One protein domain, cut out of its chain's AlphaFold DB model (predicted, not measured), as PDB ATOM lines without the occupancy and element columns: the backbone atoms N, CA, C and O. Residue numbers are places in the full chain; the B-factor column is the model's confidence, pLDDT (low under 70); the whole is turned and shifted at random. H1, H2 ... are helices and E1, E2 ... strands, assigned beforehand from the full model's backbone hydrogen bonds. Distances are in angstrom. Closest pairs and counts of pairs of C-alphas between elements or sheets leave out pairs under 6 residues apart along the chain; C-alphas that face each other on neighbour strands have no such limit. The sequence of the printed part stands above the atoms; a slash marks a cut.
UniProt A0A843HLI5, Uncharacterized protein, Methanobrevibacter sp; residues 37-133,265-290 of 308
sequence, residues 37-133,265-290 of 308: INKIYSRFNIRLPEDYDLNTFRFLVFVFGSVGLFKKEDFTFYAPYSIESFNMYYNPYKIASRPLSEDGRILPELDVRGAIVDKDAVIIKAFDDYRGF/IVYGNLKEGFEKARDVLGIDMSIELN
ATOM      1  N   ILE A  37     -45.494 -19.629  15.965       93.50
ATOM      2  CA  ILE A  37     -44.160 -20.145  16.331       93.50
ATOM      3  C   ILE A  37     -44.228 -21.616  16.749       93.50
ATOM      4  O   ILE A  37     -43.419 -22.428  16.308       93.50
ATOM      5  N   ASN A  38     -45.220 -21.988  17.560       92.25
ATOM      6  CA  ASN A  38     -45.378 -23.377  17.990       92.25
ATOM      7  C   ASN A  38     -45.668 -24.326  16.816       92.25
ATOM      8  O   ASN A  38     -45.279 -25.492  16.869       92.25
ATOM      9  N   LYS A  39     -46.330 -23.849  15.752       92.00
ATOM     10  CA  LYS A  39     -46.531 -24.638  14.529       92.00
ATOM     11  C   LYS A  39     -45.222 -24.851  13.777       92.00
ATOM     12  O   LYS A  39     -44.954 -25.983  13.388       92.00
ATOM     13  N   ILE A  40     -44.375 -23.828  13.680       92.44
ATOM     14  CA  ILE A  40     -43.025 -23.967  13.112       92.44
ATOM     15  C   ILE A  40     -42.205 -24.968  13.935       92.44
ATOM     16  O   ILE A  40     -41.661 -25.918  13.382       92.44
ATOM     17  N   TYR A  41     -42.190 -24.843  15.268       92.38
ATOM     18  CA  TYR A  41     -41.459 -25.775  16.141       92.38
ATOM     19  C   TYR A  41     -41.919 -27.223  15.984       92.38
ATOM     20  O   TYR A  41     -41.102 -28.132  16.086       92.38
ATOM     21  N   SER A  42     -43.207 -27.446  15.708       90.19
ATOM     22  CA  SER A  42     -43.749 -28.794  15.519       90.19
ATOM     23  C   SER A  42     -43.245 -29.507  14.261       90.19
ATOM     24  O   SER A  42     -43.419 -30.720  14.164       90.19
ATOM     25  N   ARG A  43     -42.613 -28.790  13.317       90.06
ATOM     26  CA  ARG A  43     -42.009 -29.384  12.111       90.06
ATOM     27  C   ARG A  43     -40.660 -30.039  12.373       90.06
ATOM     28  O   ARG A  43     -40.243 -30.858  11.564       90.06
ATOM     29  N   PHE A  44     -39.992 -29.698  13.475       92.06
ATOM     30  CA  PHE A  44     -38.609 -30.097  13.718       92.06
ATOM     31  C   PHE A  44     -38.456 -30.885  15.018       92.06
ATOM     32  O   PHE A  44     -38.650 -30.362  16.126       92.06
ATOM     33  N   ASN A  45     -37.994 -32.122  14.879       94.00
ATOM     34  CA  ASN A  45     -37.501 -32.936  15.978       94.00
ATOM     35  C   ASN A  45     -35.999 -32.680  16.114       94.00
ATOM     36  O   ASN A  45     -35.210 -33.169  15.314       94.00
ATOM     37  N   ILE A  46     -35.617 -31.857  17.092       95.94
ATOM     38  CA  ILE A  46     -34.226 -31.457  17.337       95.94
ATOM     39  C   ILE A  46     -33.728 -32.163  18.594       95.94
ATOM     40  O   ILE A  46     -34.352 -32.050  19.652       95.94
ATOM     41  N   ARG A  47     -32.580 -32.831  18.485       96.56
ATOM     42  CA  ARG A  47     -31.821 -33.378  19.607       96.56
ATOM     43  C   ARG A  47     -30.566 -32.539  19.820       96.56
ATOM     44  O   ARG A  47     -29.780 -32.350  18.896       96.56
ATOM     45  N   LEU A  48     -30.389 -32.077  21.053       96.38
ATOM     46  CA  LEU A  48     -29.220 -31.334  21.518       96.38
ATOM     47  C   LEU A  48     -28.510 -32.124  22.636       96.38
ATOM     48  O   LEU A  48     -29.111 -33.060  23.177       96.38
ATOM     49  N   PRO A  49     -27.268 -31.754  22.997       94.81
ATOM     50  CA  PRO A  49     -26.636 -32.170  24.249       94.81
ATOM     51  C   PRO A  49     -27.533 -31.941  25.479       94.81
ATOM     52  O   PRO A  49     -28.366 -31.035  25.483       94.81
ATOM     53  N   GLU A  50     -27.378 -32.758  26.527       91.31
ATOM     54  CA  GLU A  50     -28.252 -32.716  27.717       91.31
ATOM     55  C   GLU A  50     -28.185 -31.387  28.485       91.31
ATOM     56  O   GLU A  50     -29.159 -30.980  29.115       91.31
ATOM     57  N   ASP A  51     -27.048 -30.704  28.426       90.06
ATOM     58  CA  ASP A  51     -26.795 -29.413  29.061       90.06
ATOM     59  C   ASP A  51     -27.347 -28.222  28.257       90.06
ATOM     60  O   ASP A  51     -27.368 -27.092  28.750       90.06
ATOM     61  N   TYR A  52     -27.826 -28.449  27.030       94.25
ATOM     62  CA  TYR A  52     -28.341 -27.401  26.154       94.25
ATOM     63  C   TYR A  52     -29.856 -27.231  26.313       94.25
ATOM     64  O   TYR A  52     -30.638 -28.151  26.078       94.25
ATOM     65  N   ASP A  53     -30.308 -26.007  26.614       94.62
ATOM     66  CA  ASP A  53     -31.746 -25.714  26.653       94.62
ATOM     67  C   ASP A  53     -32.348 -25.635  25.237       94.62
ATOM     68  O   ASP A  53     -32.071 -24.715  24.464       94.62
ATOM     69  N   LEU A  54     -33.224 -26.582  24.902       94.75
ATOM     70  CA  LEU A  54     -33.871 -26.644  23.591       94.75
ATOM     71  C   LEU A  54     -34.762 -25.427  23.304       94.75
ATOM     72  O   LEU A  54     -34.865 -24.995  22.155       94.75
ATOM     73  N   ASN A  55     -35.424 -24.866  24.318       93.38
ATOM     74  CA  ASN A  55     -36.375 -23.772  24.109       93.38
ATOM     75  C   ASN A  55     -35.666 -22.481  23.694       93.38
ATOM     76  O   ASN A  55     -36.083 -21.826  22.734       93.38
ATOM     77  N   THR A  56     -34.575 -22.144  24.377       93.50
ATOM     78  CA  THR A  56     -33.737 -20.988  24.055       93.50
ATOM     79  C   THR A  56     -33.031 -21.195  22.724       93.50
ATOM     80  O   THR A  56     -33.046 -20.288  21.896       93.50
ATOM     81  N   PHE A  57     -32.509 -22.396  22.455       96.38
ATOM     82  CA  PHE A  57     -31.924 -22.722  21.153       96.38
ATOM     83  C   PHE A  57     -32.913 -22.475  20.004       96.38
ATOM     84  O   PHE A  57     -32.613 -21.735  19.065       96.38
ATOM     85  N   ARG A  58     -34.133 -23.024  20.107       95.19
ATOM     86  CA  ARG A  58     -35.205 -22.816  19.118       95.19
ATOM     87  C   ARG A  58     -35.536 -21.341  18.943       95.19
ATOM     88  O   ARG A  58     -35.691 -20.886  17.816       95.19
ATOM     89  N   PHE A  59     -35.622 -20.586  20.033       93.94
ATOM     90  CA  PHE A  59     -35.895 -19.156  19.969       93.94
ATOM     91  C   PHE A  59     -34.779 -18.392  19.243       93.94
ATOM     92  O   PHE A  59     -35.059 -17.612  18.338       93.94
ATOM     93  N   LEU A  60     -33.511 -18.647  19.568       95.50
ATOM     94  CA  LEU A  60     -32.384 -17.992  18.902       95.50
ATOM     95  C   LEU A  60     -32.341 -18.320  17.406       95.50
ATOM     96  O   LEU A  60     -32.215 -17.421  16.582       95.50
ATOM     97  N   VAL A  61     -32.539 -19.579  17.027       96.25
ATOM     98  CA  VAL A  61     -32.464 -19.950  15.611       96.25
ATOM     99  C   VAL A  61     -33.704 -19.525  14.831       96.25
ATOM    100  O   VAL A  61     -33.586 -18.861  13.810       96.25
ATOM    101  N   PHE A  62     -34.906 -19.850  15.298       95.00
ATOM    102  CA  PHE A  62     -36.121 -19.610  14.516       95.00
ATOM    103  C   PHE A  62     -36.647 -18.180  14.620       95.00
ATOM    104  O   PHE A  62     -37.328 -17.732  13.702       95.00
ATOM    105  N   VAL A  63     -36.359 -17.453  15.705       91.88
ATOM    106  CA  VAL A  63     -36.811 -16.061  15.885       91.88
ATOM    107  C   VAL A  63     -35.685 -15.084  15.561       91.88
ATOM    108  O   VAL A  63     -35.881 -14.207  14.724       91.88
ATOM    109  N   PHE A  64     -34.502 -15.229  16.165       91.81
ATOM    110  CA  PHE A  64     -33.365 -14.344  15.852       91.81
ATOM    111  C   PHE A  64     -32.635 -14.713  14.559       91.81
ATOM    112  O   PHE A  64     -31.906 -13.879  14.027       91.81
ATOM    113  N   GLY A  65     -32.857 -15.918  14.036       95.81
ATOM    114  CA  GLY A  65     -32.362 -16.361  12.738       95.81
ATOM    115  C   GLY A  65     -31.074 -17.159  12.779       95.81
ATOM    116  O   GLY A  65     -30.822 -17.973  11.890       95.81
ATOM    117  N   SER A  66     -30.261 -16.977  13.818       97.12
ATOM    118  CA  SER A  66     -29.040 -17.754  13.991       97.12
ATOM    119  C   SER A  66     -28.534 -17.771  15.430       97.12
ATOM    120  O   SER A  66     -28.878 -16.922  16.254       97.12
ATOM    121  N   VAL A  67     -27.679 -18.747  15.723       97.44
ATOM    122  CA  VAL A  67     -26.962 -18.882  16.992       97.44
ATOM    123  C   VAL A  67     -25.528 -19.341  16.737       97.44
ATOM    124  O   VAL A  67     -25.269 -20.100  15.802       97.44
ATOM    125  N   GLY A  68     -24.588 -18.867  17.553       97.19
ATOM    126  CA  GLY A  68     -23.194 -19.293  17.498       97.19
ATOM    127  C   GLY A  68     -22.955 -20.457  18.450       97.19
ATOM    128  O   GLY A  68     -23.407 -20.415  19.593       97.19
ATOM    129  N   LEU A  69     -22.236 -21.469  17.985       97.12
ATOM    130  CA  LEU A  69     -21.680 -22.557  18.777       97.12
ATOM    131  C   LEU A  69     -20.190 -22.329  18.956       97.12
ATOM    132  O   LEU A  69     -19.469 -22.057  17.993       97.12
ATOM    133  N   PHE A  70     -19.739 -22.472  20.191       94.69
ATOM    134  CA  PHE A  70     -18.374 -22.194  20.593       94.69
ATOM    135  C   PHE A  70     -17.818 -23.374  21.373       94.69
ATOM    136  O   PHE A  70     -18.541 -24.055  22.105       94.69
ATOM    137  N   LYS A  71     -16.508 -23.573  21.246       89.00
ATOM    138  CA  LYS A  71     -15.740 -24.473  22.096       89.00
ATOM    139  C   LYS A  71     -14.633 -23.688  22.774       89.00
ATOM    140  O   LYS A  71     -13.885 -22.967  22.113       89.00
ATOM    141  N   LYS A  72     -14.523 -23.832  24.088       84.94
ATOM    142  CA  LYS A  72     -13.459 -23.225  24.879       84.94
ATOM    143  C   LYS A  72     -12.966 -24.233  25.902       84.94
ATOM    144  O   LYS A  72     -13.722 -24.654  26.768       84.94
ATOM    145  N   GLU A  73     -11.695 -24.601  25.767       83.19
ATOM    146  CA  GLU A  73     -11.076 -25.679  26.546       83.19
ATOM    147  C   GLU A  73     -11.902 -26.973  26.416       83.19
ATOM    148  O   GLU A  73     -12.079 -27.467  25.297       83.19
ATOM    149  N   ASP A  74     -12.442 -27.474  27.525       80.62
ATOM    150  CA  ASP A  74     -13.251 -28.692  27.581       80.62
ATOM    151  C   ASP A  74     -14.767 -28.417  27.552       80.62
ATOM    152  O   ASP A  74     -15.564 -29.349  27.645       80.62
ATOM    153  N   PHE A  75     -15.185 -27.151  27.415       83.69
ATOM    154  CA  PHE A  75     -16.592 -26.755  27.433       83.69
ATOM    155  C   PHE A  75     -17.092 -26.323  26.053       83.69
ATOM    156  O   PHE A  75     -16.410 -25.618  25.300       83.69
ATOM    157  N   THR A  76     -18.323 -26.714  25.732       90.56
ATOM    158  CA  THR A  76     -19.044 -26.273  24.536       90.56
ATOM    159  C   THR A  76     -20.323 -25.577  24.945       90.56
ATOM    160  O   THR A  76     -20.981 -25.994  25.890       90.56
ATOM    161  N   PHE A  77     -20.686 -24.519  24.231       92.38
ATOM    162  CA  PHE A  77     -21.943 -23.823  24.471       92.38
ATOM    163  C   PHE A  77     -22.467 -23.176  23.200       92.38
ATOM    164  O   PHE A  77     -21.714 -22.904  22.261       92.38
ATOM    165  N   TYR A  78     -23.766 -22.885  23.193       94.50
ATOM    166  CA  TYR A  78     -24.356 -21.970  22.229       94.50
ATOM    167  C   TYR A  78     -24.640 -20.618  22.881       94.50
ATOM    168  O   TYR A  78     -24.973 -20.535  24.064       94.50
ATOM    169  N   ALA A  79     -24.536 -19.545  22.104       93.38
ATOM    170  CA  ALA A  79     -24.886 -18.207  22.556       93.38
ATOM    171  C   ALA A  79     -25.206 -17.277  21.375       93.38
ATOM    172  O   ALA A  79     -24.767 -17.518  20.242       93.38
ATOM    173  N   PRO A  80     -25.923 -16.164  21.621       93.62
ATOM    174  CA  PRO A  80     -25.911 -15.031  20.708       93.62
ATOM    175  C   PRO A  80     -24.471 -14.580  20.436       93.62
ATOM    176  O   PRO A  80     -23.597 -14.681  21.304       93.62
ATOM    177  N   TYR A  81     -24.229 -14.059  19.238       94.75
ATOM    178  CA  TYR A  81     -22.900 -13.656  18.800       94.75
ATOM    179  C   TYR A  81     -22.920 -12.288  18.119       94.75
ATOM    180  O   TYR A  81     -23.932 -11.857  17.570       94.75
ATOM    181  N   SER A  82     -21.768 -11.625  18.141       95.19
ATOM    182  CA  SER A  82     -21.486 -10.425  17.357       95.19
ATOM    183  C   SER A  82     -20.510 -10.765  16.240       95.19
ATOM    184  O   SER A  82     -19.575 -11.540  16.445       95.19
ATOM    185  N   ILE A  83     -20.697 -10.154  15.072       96.25
ATOM    186  CA  ILE A  83     -19.774 -10.280  13.942       96.25
ATOM    187  C   ILE A  83     -18.636  -9.274  14.129       96.25
ATOM    188  O   ILE A  83     -18.878  -8.075  14.254       96.25
ATOM    189  N   GLU A  84     -17.394  -9.752  14.136       96.88
ATOM    190  CA  GLU A  84     -16.199  -8.903  14.233       96.88
ATOM    191  C   GLU A  84     -15.594  -8.602  12.858       96.88
ATOM    192  O   GLU A  84     -15.028  -7.531  12.647       96.88
ATOM    193  N   SER A  85     -15.710  -9.530  11.905       96.88
ATOM    194  CA  SER A  85     -15.273  -9.309  10.525       96.88
ATOM    195  C   SER A  85     -15.991 -10.226   9.540       96.88
ATOM    196  O   SER A  85     -16.482 -11.289   9.918       96.88
ATOM    197  N   PHE A  86     -15.947  -9.864   8.259       97.31
ATOM    198  CA  PHE A  86     -16.512 -10.638   7.154       97.31
ATOM    199  C   PHE A  86     -15.422 -11.260   6.273       97.31
ATOM    200  O   PHE A  86     -14.289 -10.772   6.244       97.31
ATOM    201  N   ASN A  87     -15.759 -12.332   5.556       95.12
ATOM    202  CA  ASN A  87     -14.906 -12.910   4.516       95.12
ATOM    203  C   ASN A  87     -15.130 -12.204   3.160       95.12
ATOM    204  O   ASN A  87     -15.898 -11.248   3.057       95.12
ATOM    205  N   MET A  88     -14.470 -12.688   2.102       96.50
ATOM    206  CA  MET A  88     -14.580 -12.111   0.751       96.50
ATOM    207  C   MET A  88     -15.987 -12.184   0.132       96.50
ATOM    208  O   MET A  88     -16.269 -11.447  -0.806       96.50
ATOM    209  N   TYR A  89     -16.856 -13.052   0.657       95.38
ATOM    210  CA  TYR A  89     -18.240 -13.236   0.215       95.38
ATOM    211  C   TYR A  89     -19.246 -12.521   1.122       95.38
ATOM    212  O   TYR A  89     -20.440 -12.760   1.011       95.38
ATOM    213  N   TYR A  90     -18.769 -11.655   2.024       92.94
ATOM    214  CA  TYR A  90     -19.592 -10.934   2.997       92.94
ATOM    215  C   TYR A  90     -20.295 -11.829   4.037       92.94
ATOM    216  O   TYR A  90     -21.195 -11.377   4.741       92.94
ATOM    217  N   ASN A  91     -19.834 -13.071   4.212       95.00
ATOM    218  CA  ASN A  91     -20.285 -13.932   5.307       95.00
ATOM    219  C   ASN A  91     -19.478 -13.647   6.585       95.00
ATOM    220  O   ASN A  91     -18.305 -13.257   6.485       95.00
ATOM    221  N   PRO A  92     -20.052 -13.858   7.785       96.44
ATOM    222  CA  PRO A  92     -19.315 -13.764   9.041       96.44
ATOM    223  C   PRO A  92     -18.049 -14.630   9.010       96.44
ATOM    224  O   PRO A  92     -18.112 -15.827   8.742       96.44
ATOM    225  N   TYR A  93     -16.893 -14.019   9.269       97.19
ATOM    226  CA  TYR A  93     -15.599 -14.711   9.310       97.19
ATOM    227  C   TYR A  93     -15.087 -14.883  10.734       97.19
ATOM    228  O   TYR A  93     -14.594 -15.949  11.094       97.19
ATOM    229  N   LYS A  94     -15.206 -13.826  11.541       97.62
ATOM    230  CA  LYS A  94     -14.877 -13.850  12.964       97.62
ATOM    231  C   LYS A  94     -16.080 -13.435  13.773       97.62
ATOM    232  O   LYS A  94     -16.711 -12.422  13.457       97.62
ATOM    233  N   ILE A  95     -16.360 -14.202  14.815       97.06
ATOM    234  CA  ILE A  95     -17.455 -13.939  15.737       97.06
ATOM    235  C   ILE A  95     -16.969 -13.945  17.183       97.06
ATOM    236  O   ILE A  95     -15.947 -14.541  17.529       97.06
ATOM    237  N   ALA A  96     -17.721 -13.254  18.028       95.25
ATOM    238  CA  ALA A  96     -17.477 -13.174  19.456       95.25
ATOM    239  C   ALA A  96     -18.775 -13.390  20.230       95.25
ATOM    240  O   ALA A  96     -19.850 -12.997  19.771       95.25
ATOM    241  N   SER A  97     -18.667 -13.954  21.429       93.19
ATOM    242  CA  SER A  97     -19.773 -14.044  22.376       93.19
ATOM    243  C   SER A  97     -19.302 -13.694  23.780       93.19
ATOM    244  O   SER A  97     -18.175 -13.997  24.169       93.19
ATOM    245  N   ARG A  98     -20.172 -13.011  24.529       89.50
ATOM    246  CA  ARG A  98     -19.924 -12.590  25.913       89.50
ATOM    247  C   ARG A  98     -21.134 -12.906  26.782       89.50
ATOM    248  O   ARG A  98     -21.926 -12.000  27.055       89.50
ATOM    249  N   PRO A  99     -21.304 -14.171  27.189       82.75
ATOM    250  CA  PRO A  99     -22.356 -14.536  28.120       82.75
ATOM    251  C   PRO A  99     -22.198 -13.783  29.443       82.75
ATOM    252  O   PRO A  99     -21.085 -13.569  29.935       82.75
ATOM    253  N   LEU A 100     -23.334 -13.359  29.992       82.81
ATOM    254  CA  LEU A 100     -23.413 -12.688  31.282       82.81
ATOM    255  C   LEU A 100     -23.987 -13.652  32.321       82.81
ATOM    256  O   LEU A 100     -24.879 -14.441  32.015       82.81
ATOM    257  N   SER A 101     -23.493 -13.559  33.547       78.69
ATOM    258  CA  SER A 101     -24.085 -14.181  34.727       78.69
ATOM    259  C   SER A 101     -25.399 -13.499  35.118       78.69
ATOM    260  O   SER A 101     -25.723 -12.405  34.646       78.69
ATOM    261  N   GLU A 102     -26.139 -14.109  36.046       78.94
ATOM    262  CA  GLU A 102     -27.381 -13.536  36.590       78.94
ATOM    263  C   GLU A 102     -27.183 -12.144  37.221       78.94
ATOM    264  O   GLU A 102     -28.073 -11.300  37.149       78.94
ATOM    265  N   ASP A 103     -26.006 -11.868  37.796       82.31
ATOM    266  CA  ASP A 103     -25.638 -10.559  38.356       82.31
ATOM    267  C   ASP A 103     -25.067  -9.579  37.310       82.31
ATOM    268  O   ASP A 103     -24.580  -8.502  37.661       82.31
ATOM    269  N   GLY A 104     -25.144  -9.922  36.019       80.06
ATOM    270  CA  GLY A 104     -24.762  -9.063  34.898       80.06
ATOM    271  C   GLY A 104     -23.254  -8.933  34.680       80.06
ATOM    272  O   GLY A 104     -22.812  -8.022  33.977       80.06
ATOM    273  N   ARG A 105     -22.447  -9.813  35.280       83.69
ATOM    274  CA  ARG A 105     -20.995  -9.856  35.069       83.69
ATOM    275  C   ARG A 105     -20.667 -10.745  33.879       83.69
ATOM    276  O   ARG A 105     -21.366 -11.705  33.590       83.69
ATOM    277  N   ILE A 106     -19.589 -10.424  33.174       81.81
ATOM    278  CA  ILE A 106     -19.083 -11.299  32.112       81.81
ATOM    279  C   ILE A 106     -18.596 -12.588  32.765       81.81
ATOM    280  O   ILE A 106     -17.831 -12.507  33.722       81.81
ATOM    281  N   LEU A 107     -19.012 -13.733  32.223       81.94
ATOM    282  CA  LEU A 107     -18.480 -15.050  32.570       81.94
ATOM    283  C   LEU A 107     -17.145 -15.240  31.831       81.94
ATOM    284  O   LEU A 107     -17.158 -15.481  30.618       81.94
ATOM    285  N   PRO A 108     -15.975 -15.060  32.482       82.19
ATOM    286  CA  PRO A 108     -14.690 -15.048  31.782       82.19
ATOM    287  C   PRO A 108     -14.368 -16.388  31.121       82.19
ATOM    288  O   PRO A 108     -13.681 -16.418  30.101       82.19
ATOM    289  N   GLU A 109     -14.888 -17.485  31.661       79.38
ATOM    290  CA  GLU A 109     -14.813 -18.836  31.116       79.38
ATOM    291  C   GLU A 109     -15.599 -18.983  29.806       79.38
ATOM    292  O   GLU A 109     -15.194 -19.772  28.962       79.38
ATOM    293  N   LEU A 110     -16.595 -18.126  29.539       84.00
ATOM    294  CA  LEU A 110     -17.388 -18.128  28.299       84.00
ATOM    295  C   LEU A 110     -17.133 -16.921  27.371       84.00
ATOM    296  O   LEU A 110     -17.683 -16.883  26.274       84.00
ATOM    297  N   ASP A 111     -16.295 -15.942  27.751       88.94
ATOM    298  CA  ASP A 111     -15.892 -14.841  26.845       88.94
ATOM    299  C   ASP A 111     -15.024 -15.403  25.709       88.94
ATOM    300  O   ASP A 111     -13.912 -15.900  25.940       88.94
ATOM    301  N   VAL A 112     -15.544 -15.335  24.485       90.25
ATOM    302  CA  VAL A 112     -14.876 -15.774  23.257       90.25
ATOM    303  C   VAL A 112     -14.789 -14.592  22.300       90.25
ATOM    304  O   VAL A 112     -15.784 -13.915  22.036       90.25
ATOM    305  N   ARG A 113     -13.592 -14.342  21.761       91.81
ATOM    306  CA  ARG A 113     -13.307 -13.242  20.826       91.81
ATOM    307  C   ARG A 113     -12.465 -13.733  19.666       91.81
ATOM    308  O   ARG A 113     -11.580 -14.563  19.864       91.81
ATOM    309  N   GLY A 114     -12.700 -13.187  18.479       92.62
ATOM    310  CA  GLY A 114     -11.932 -13.512  17.284       92.62
ATOM    311  C   GLY A 114     -12.058 -14.958  16.820       92.62
ATOM    312  O   GLY A 114     -11.192 -15.381  16.054       92.62
ATOM    313  N   ALA A 115     -13.083 -15.698  17.266       94.88
ATOM    314  CA  ALA A 115     -13.275 -17.091  16.885       94.88
ATOM    315  C   ALA A 115     -13.571 -17.169  15.389       94.88
ATOM    316  O   ALA A 115     -14.498 -16.516  14.899       94.88
ATOM    317  N   ILE A 116     -12.755 -17.933  14.667       96.25
ATOM    318  CA  ILE A 116     -12.895 -18.097  13.226       96.25
ATOM    319  C   ILE A 116     -14.033 -19.085  12.966       96.25
ATOM    320  O   ILE A 116     -14.022 -20.206  13.479       96.25
ATOM    321  N   VAL A 117     -15.016 -18.669  12.173       96.75
ATOM    322  CA  VAL A 117     -16.141 -19.527  11.776       96.75
ATOM    323  C   VAL A 117     -15.622 -20.720  10.963       96.75
ATOM    324  O   VAL A 117     -14.690 -20.574  10.173       96.75
ATOM    325  N   ASP A 118     -16.205 -21.894  11.192       94.75
ATOM    326  CA  ASP A 118     -15.833 -23.202  10.632       94.75
ATOM    327  C   ASP A 118     -14.434 -23.697  11.051       94.75
ATOM    328  O   ASP A 118     -13.878 -24.621  10.455       94.75
ATOM    329  N   LYS A 119     -13.861 -23.104  12.105       92.94
ATOM    330  CA  LYS A 119     -12.594 -23.543  12.707       92.94
ATOM    331  C   LYS A 119     -12.631 -23.552  14.232       92.94
ATOM    332  O   LYS A 119     -12.337 -24.570  14.843       92.94
ATOM    333  N   ASP A 120     -12.975 -22.415  14.827       93.50
ATOM    334  CA  ASP A 120     -13.038 -22.217  16.279       93.50
ATOM    335  C   ASP A 120     -14.496 -22.086  16.770       93.50
ATOM    336  O   ASP A 120     -14.780 -22.234  17.958       93.50
ATOM    337  N   ALA A 121     -15.427 -21.793  15.856       96.44
ATOM    338  CA  ALA A 121     -16.856 -21.665  16.120       96.44
ATOM    339  C   ALA A 121     -17.684 -22.077  14.894       96.44
ATOM    340  O   ALA A 121     -17.179 -22.076  13.774       96.44
ATOM    341  N   VAL A 122     -18.965 -22.385  15.090       97.94
ATOM    342  CA  VAL A 122     -19.918 -22.715  14.013       97.94
ATOM    343  C   VAL A 122     -21.171 -21.866  14.184       97.94
ATOM    344  O   VAL A 122     -21.630 -21.665  15.304       97.94
ATOM    345  N   ILE A 123     -21.740 -21.359  13.091       98.06
ATOM    346  CA  ILE A 123     -23.024 -20.646  13.129       98.06
ATOM    347  C   ILE A 123     -24.114 -21.591  12.640       98.06
ATOM    348  O   ILE A 123     -24.051 -22.084  11.516       98.06
ATOM    349  N   ILE A 124     -25.137 -21.794  13.465       98.19
ATOM    350  CA  ILE A 124     -26.377 -22.443  13.043       98.19
ATOM    351  C   ILE A 124     -27.345 -21.349  12.605       98.19
ATOM    352  O   ILE A 124     -27.640 -20.448  13.392       98.19
ATOM    353  N   LYS A 125     -27.834 -21.415  11.366       97.31
ATOM    354  CA  LYS A 125     -28.744 -20.424  10.771       97.31
ATOM    355  C   LYS A 125     -30.040 -21.091  10.307       97.31
ATOM    356  O   LYS A 125     -30.013 -22.245   9.893       97.31
ATOM    357  N   ALA A 126     -31.156 -20.371  10.385       95.56
ATOM    358  CA  ALA A 126     -32.426 -20.818   9.815       95.56
ATOM    359  C   ALA A 126     -32.465 -20.535   8.306       95.56
ATOM    360  O   ALA A 126     -32.638 -21.450   7.507       95.56
ATOM    361  N   PHE A 127     -32.236 -19.283   7.912       94.88
ATOM    362  CA  PHE A 127     -32.231 -18.847   6.514       94.88
ATOM    363  C   PHE A 127     -30.832 -18.439   6.049       94.88
ATOM    364  O   PHE A 127     -29.940 -18.171   6.859       94.88
ATOM    365  N   ASP A 128     -30.640 -18.361   4.732       92.88
ATOM    366  CA  ASP A 128     -29.347 -18.012   4.134       92.88
ATOM    367  C   ASP A 128     -28.874 -16.596   4.441       92.88
ATOM    368  O   ASP A 128     -27.670 -16.349   4.500       92.88
ATOM    369  N   ASP A 129     -29.811 -15.696   4.705       92.38
ATOM    370  CA  ASP A 129     -29.575 -14.314   5.103       92.38
ATOM    371  C   ASP A 129     -29.447 -14.134   6.629       92.38
ATOM    372  O   ASP A 129     -29.422 -13.003   7.117       92.38
ATOM    373  N   TYR A 130     -29.342 -15.238   7.381       93.50
ATOM    374  CA  TYR A 130     -29.246 -15.278   8.846       93.50
ATOM    375  C   TYR A 130     -30.477 -14.722   9.578       93.50
ATOM    376  O   TYR A 130     -30.404 -14.486  10.789       93.50
ATOM    377  N   ARG A 131     -31.609 -14.524   8.887       92.88
ATOM    378  CA  ARG A 131     -32.880 -14.142   9.514       92.88
ATOM    379  C   ARG A 131     -33.635 -15.349  10.045       92.88
ATOM    380  O   ARG A 131     -33.293 -16.499   9.782       92.88
ATOM    381  N   GLY A 132     -34.633 -15.057  10.872       93.00
ATOM    382  CA  GLY A 132     -35.596 -16.024  11.384       93.00
ATOM    383  C   GLY A 132     -36.969 -15.822  10.754       93.00
ATOM    384  O   GLY A 132     -37.179 -14.951   9.917       93.00
ATOM    385  N   PHE A 133     -37.949 -16.565  11.247       93.38
ATOM    386  CA  PHE A 133     -39.335 -16.531  10.789       93.38
ATOM    387  C   PHE A 133     -40.111 -15.273  11.200       93.38
ATOM    388  O   PHE A 133     -41.315 -15.216  10.970       93.38
ATOM    389  N   ILE A 265     -35.678 -25.668   3.129       90.00
ATOM    390  CA  ILE A 265     -34.504 -24.774   3.137       90.00
ATOM    391  C   ILE A 265     -33.936 -24.674   4.555       90.00
ATOM    392  O   ILE A 265     -32.742 -24.873   4.790       90.00
ATOM    393  N   VAL A 266     -34.808 -24.407   5.528       94.38
ATOM    394  CA  VAL A 266     -34.412 -24.273   6.933       94.38
ATOM    395  C   VAL A 266     -33.874 -25.591   7.483       94.38
ATOM    396  O   VAL A 266     -32.873 -25.598   8.194       94.38
ATOM    397  N   TYR A 267     -34.489 -26.721   7.134       94.75
ATOM    398  CA  TYR A 267     -34.003 -28.047   7.498       94.75
ATOM    399  C   TYR A 267     -32.608 -28.317   6.932       94.75
ATOM    400  O   TYR A 267     -31.735 -28.763   7.676       94.75
ATOM    401  N   GLY A 268     -32.383 -28.002   5.654       95.81
ATOM    402  CA  GLY A 268     -31.077 -28.118   5.005       95.81
ATOM    403  C   GLY A 268     -30.006 -27.299   5.723       95.81
ATOM    404  O   GLY A 268     -28.969 -27.843   6.102       95.81
ATOM    405  N   ASN A 269     -30.298 -26.029   6.012       96.75
ATOM    406  CA  ASN A 269     -29.391 -25.131   6.733       96.75
ATOM    407  C   ASN A 269     -29.061 -25.618   8.150       96.75
ATOM    408  O   ASN A 269     -27.903 -25.590   8.576       96.75
ATOM    409  N   LEU A 270     -30.070 -26.084   8.891       97.38
ATOM    410  CA  LEU A 270     -29.883 -26.644  10.229       97.38
ATOM    411  C   LEU A 270     -29.037 -27.916  10.186       97.38
ATOM    412  O   LEU A 270     -28.129 -28.074  11.002       97.38
ATOM    413  N   LYS A 271     -29.315 -28.804   9.227       97.56
ATOM    414  CA  LYS A 271     -28.580 -30.055   9.045       97.56
ATOM    415  C   LYS A 271     -27.114 -29.796   8.700       97.56
ATOM    416  O   LYS A 271     -26.248 -30.357   9.366       97.56
ATOM    417  N   GLU A 272     -26.831 -28.899   7.755       97.44
ATOM    418  CA  GLU A 272     -25.458 -28.483   7.427       97.44
ATOM    419  C   GLU A 272     -24.752 -27.894   8.658       97.44
ATOM    420  O   GLU A 272     -23.613 -28.247   8.967       97.44
ATOM    421  N   GLY A 273     -25.435 -27.024   9.408       97.69
ATOM    422  CA  GLY A 273     -24.893 -26.450  10.635       97.69
ATOM    423  C   GLY A 273     -24.563 -27.508  11.693       97.69
ATOM    424  O   GLY A 273     -23.524 -27.420  12.349       97.69
ATOM    425  N   PHE A 274     -25.415 -28.522  11.859       97.88
ATOM    426  CA  PHE A 274     -25.193 -29.611  12.819       97.88
ATOM    427  C   PHE A 274     -24.038 -30.516  12.394       97.88
ATOM    428  O   PHE A 274     -23.226 -30.899  13.235       97.88
ATOM    429  N   GLU A 275     -23.910 -30.799  11.097       98.00
ATOM    430  CA  GLU A 275     -22.763 -31.524  10.546       98.00
ATOM    431  C   GLU A 275     -21.456 -30.762  10.802       98.00
ATOM    432  O   GLU A 275     -20.512 -31.333  11.348       98.00
ATOM    433  N   LYS A 276     -21.426 -29.448  10.547       97.50
ATOM    434  CA  LYS A 276     -20.263 -28.604  10.872       97.50
ATOM    435  C   LYS A 276     -19.961 -28.573  12.364       97.50
ATOM    436  O   LYS A 276     -18.799 -28.638  12.752       97.50
ATOM    437  N   ALA A 277     -20.976 -28.478  13.217       97.44
ATOM    438  CA  ALA A 277     -20.780 -28.471  14.664       97.44
ATOM    439  C   ALA A 277     -20.142 -29.775  15.162       97.44
ATOM    440  O   ALA A 277     -19.240 -29.738  16.005       97.44
ATOM    441  N   ARG A 278     -20.547 -30.915  14.598       96.94
ATOM    442  CA  ARG A 278     -19.920 -32.209  14.870       96.94
ATOM    443  C   ARG A 278     -18.478 -32.240  14.375       96.94
ATOM    444  O   ARG A 278     -17.589 -32.598  15.141       96.94
ATOM    445  N   ASP A 279     -18.238 -31.834  13.134       97.06
ATOM    446  CA  ASP A 279     -16.936 -32.005  12.484       97.06
ATOM    447  C   ASP A 279     -15.877 -31.007  12.998       97.06
ATOM    448  O   ASP A 279     -14.702 -31.353  13.119       97.06
ATOM    449  N   VAL A 280     -16.284 -29.782  13.348       95.94
ATOM    450  CA  VAL A 280     -15.393 -28.703  13.817       95.94
ATOM    451  C   VAL A 280     -15.251 -28.702  15.340       95.94
ATOM    452  O   VAL A 280     -14.146 -28.558  15.863       95.94
ATOM    453  N   LEU A 281     -16.360 -28.847  16.075       95.44
ATOM    454  CA  LEU A 281     -16.384 -28.661  17.533       95.44
ATOM    455  C   LEU A 281     -16.509 -29.984  18.303       95.44
ATOM    456  O   LEU A 281     -16.178 -30.033  19.493       95.44
ATOM    457  N   GLY A 282     -16.920 -31.068  17.639       94.81
ATOM    458  CA  GLY A 282     -17.214 -32.350  18.282       94.81
ATOM    459  C   GLY A 282     -18.548 -32.359  19.029       94.81
ATOM    460  O   GLY A 282     -18.698 -33.131  19.971       94.81
ATOM    461  N   ILE A 283     -19.489 -31.483  18.659       95.38
ATOM    462  CA  ILE A 283     -20.811 -31.382  19.294       95.38
ATOM    463  C   ILE A 283     -21.795 -32.267  18.528       95.38
ATOM    464  O   ILE A 283     -22.042 -32.033  17.347       95.38
ATOM    465  N   ASP A 284     -22.371 -33.264  19.200       94.69
ATOM    466  CA  ASP A 284     -23.367 -34.154  18.600       94.69
ATOM    467  C   ASP A 284     -24.781 -33.568  18.727       94.69
ATOM    468  O   ASP A 284     -25.286 -33.330  19.827       94.69
ATOM    469  N   MET A 285     -25.417 -33.319  17.584       96.12
ATOM    470  CA  MET A 285     -26.788 -32.826  17.462       96.12
ATOM    471  C   MET A 285     -27.447 -33.494  16.260       96.12
ATOM    472  O   MET A 285     -26.786 -33.799  15.266       96.12
ATOM    473  N   SER A 286     -28.764 -33.669  16.312       96.06
ATOM    474  CA  SER A 286     -29.521 -34.195  15.177       96.06
ATOM    475  C   SER A 286     -30.825 -33.444  14.965       96.06
ATOM    476  O   SER A 286     -31.398 -32.860  15.890       96.06
ATOM    477  N   ILE A 287     -31.284 -33.445  13.716       95.75
ATOM    478  CA  ILE A 287     -32.556 -32.860  13.325       95.75
ATOM    479  C   ILE A 287     -33.279 -33.763  12.333       95.75
ATOM    480  O   ILE A 287     -32.693 -34.262  11.371       95.75
ATOM    481  N   GLU A 288     -34.577 -33.922  12.551       94.00
ATOM    482  CA  GLU A 288     -35.482 -34.647  11.669       94.00
ATOM    483  C   GLU A 288     -36.729 -33.805  11.399       94.00
ATOM    484  O   GLU A 288     -37.221 -33.083  12.276       94.00
ATOM    485  N   LEU A 289     -37.242 -33.907  10.174       89.69
ATOM    486  CA  LEU A 289     -38.540 -33.345   9.833       89.69
ATOM    487  C   LEU A 289     -39.642 -34.244  10.381       89.69
ATOM    488  O   LEU A 289     -39.694 -35.439  10.102       89.69
ATOM    489  N   ASN A 290     -40.565 -33.639  11.112       84.69
ATOM    490  CA  ASN A 290     -41.780 -34.292  11.561       84.69
ATOM    491  C   ASN A 290     -42.805 -34.288  10.417       84.69
ATOM    492  O   ASN A 290     -43.671 -33.411  10.344       84.69
TER     493      ASN A 290
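Overview. This is residues 37 to 133 and 265 to 290 of the 308 residues of an uncharacterized protein of Methanobrevibacter sp (UniProt A0A843HLI5). Two small three-stranded sheets, E3 E2 E7 and E4 E5 E6, stand face to face as a sandwich with their strands crossed almost at right angles. Helix H3 packs along E7 on the other face of the first sheet, with H2 at that sheet's side, and a strand pair, E1 and E8, lies beyond H3 with the short H1 near it. The 123 printed residues hold three named helices and eight named strands, in the order H1 E1 H2 E2 E3 E4 E5 E6 E7 H3 E8, a mixed class; the sheets, E3 - E2 - E7, E4 - E5 - E6 and E1 - E8, are antiparallel. The whole is compact, with a radius of gyration of the C-alphas of 14.0 A and spans of 38 by 38 by 25 A.

Arrangement. H1, residues 37 to 41, is close but not clearly touching to H2, residues 54 to 62; the closest C-alphas, of Tyr 41 and Arg 58, are 7.5 A apart. E1, residues 44 to 47, is antiparallel to E8, residues 286 to 289, with N 45 and O 288 at 2.9 A. E2, residues 66 to 72, is an inner strand and forms a hairpin with E3, residues 75 to 79, with N 70 and O 77 at 2.9 A. On the other side of E2 is E7, residues 121 to 125, with N 69 and O 122 at 2.8 A. H2 is on this sheet at a height of 6.5 A, over none of its strands. On the same face is H3, residues 265 to 281, at a height of 8.3 A; it lies over E7 and along the strands, at 9 degrees on the local plane. The closest C-alphas of H3 and E7 are those of Ile 124 and Gly 273, 4.9 A apart; those of H3 and E8 are Lys 271 and Ile 287, 6.5 A apart. E3 runs on into E4, residues 82 to 86, at 91 degrees. E4, E5, residues 92 to 97, and E6, residues 112 to 116, form a meander, each strand the antiparallel neighbour of the one before, with N 84 and O 94 at 2.8 A and N 97 and O 112 at 2.9 A. The strands of the two sheets of the sandwich stand at 82 degrees. In H1, H2 and H3 every O i to N i+4 pair is within hydrogen-bond range.

Along the chain. H1 begins at C-alpha 37 (-44.160, -20.145, 16.331). E2 is 19.8 A long and H3 23.5 A, from C-alpha 265 (-34.504, -24.774, 3.137). E8 ends at C-alpha 289 (-38.540, -33.345, 9.833).

Size, cuts and confidence. The C-alphas farthest apart, of Arg 105 and Asn 290, are 39.8 A apart. Residues 134 to 264 are not printed; C-alphas 133 and 265 are 12.2 A apart across the cut. The link E5 to E6, residues 98 to 111, is long. No printed residue is under 70 in pLDDT.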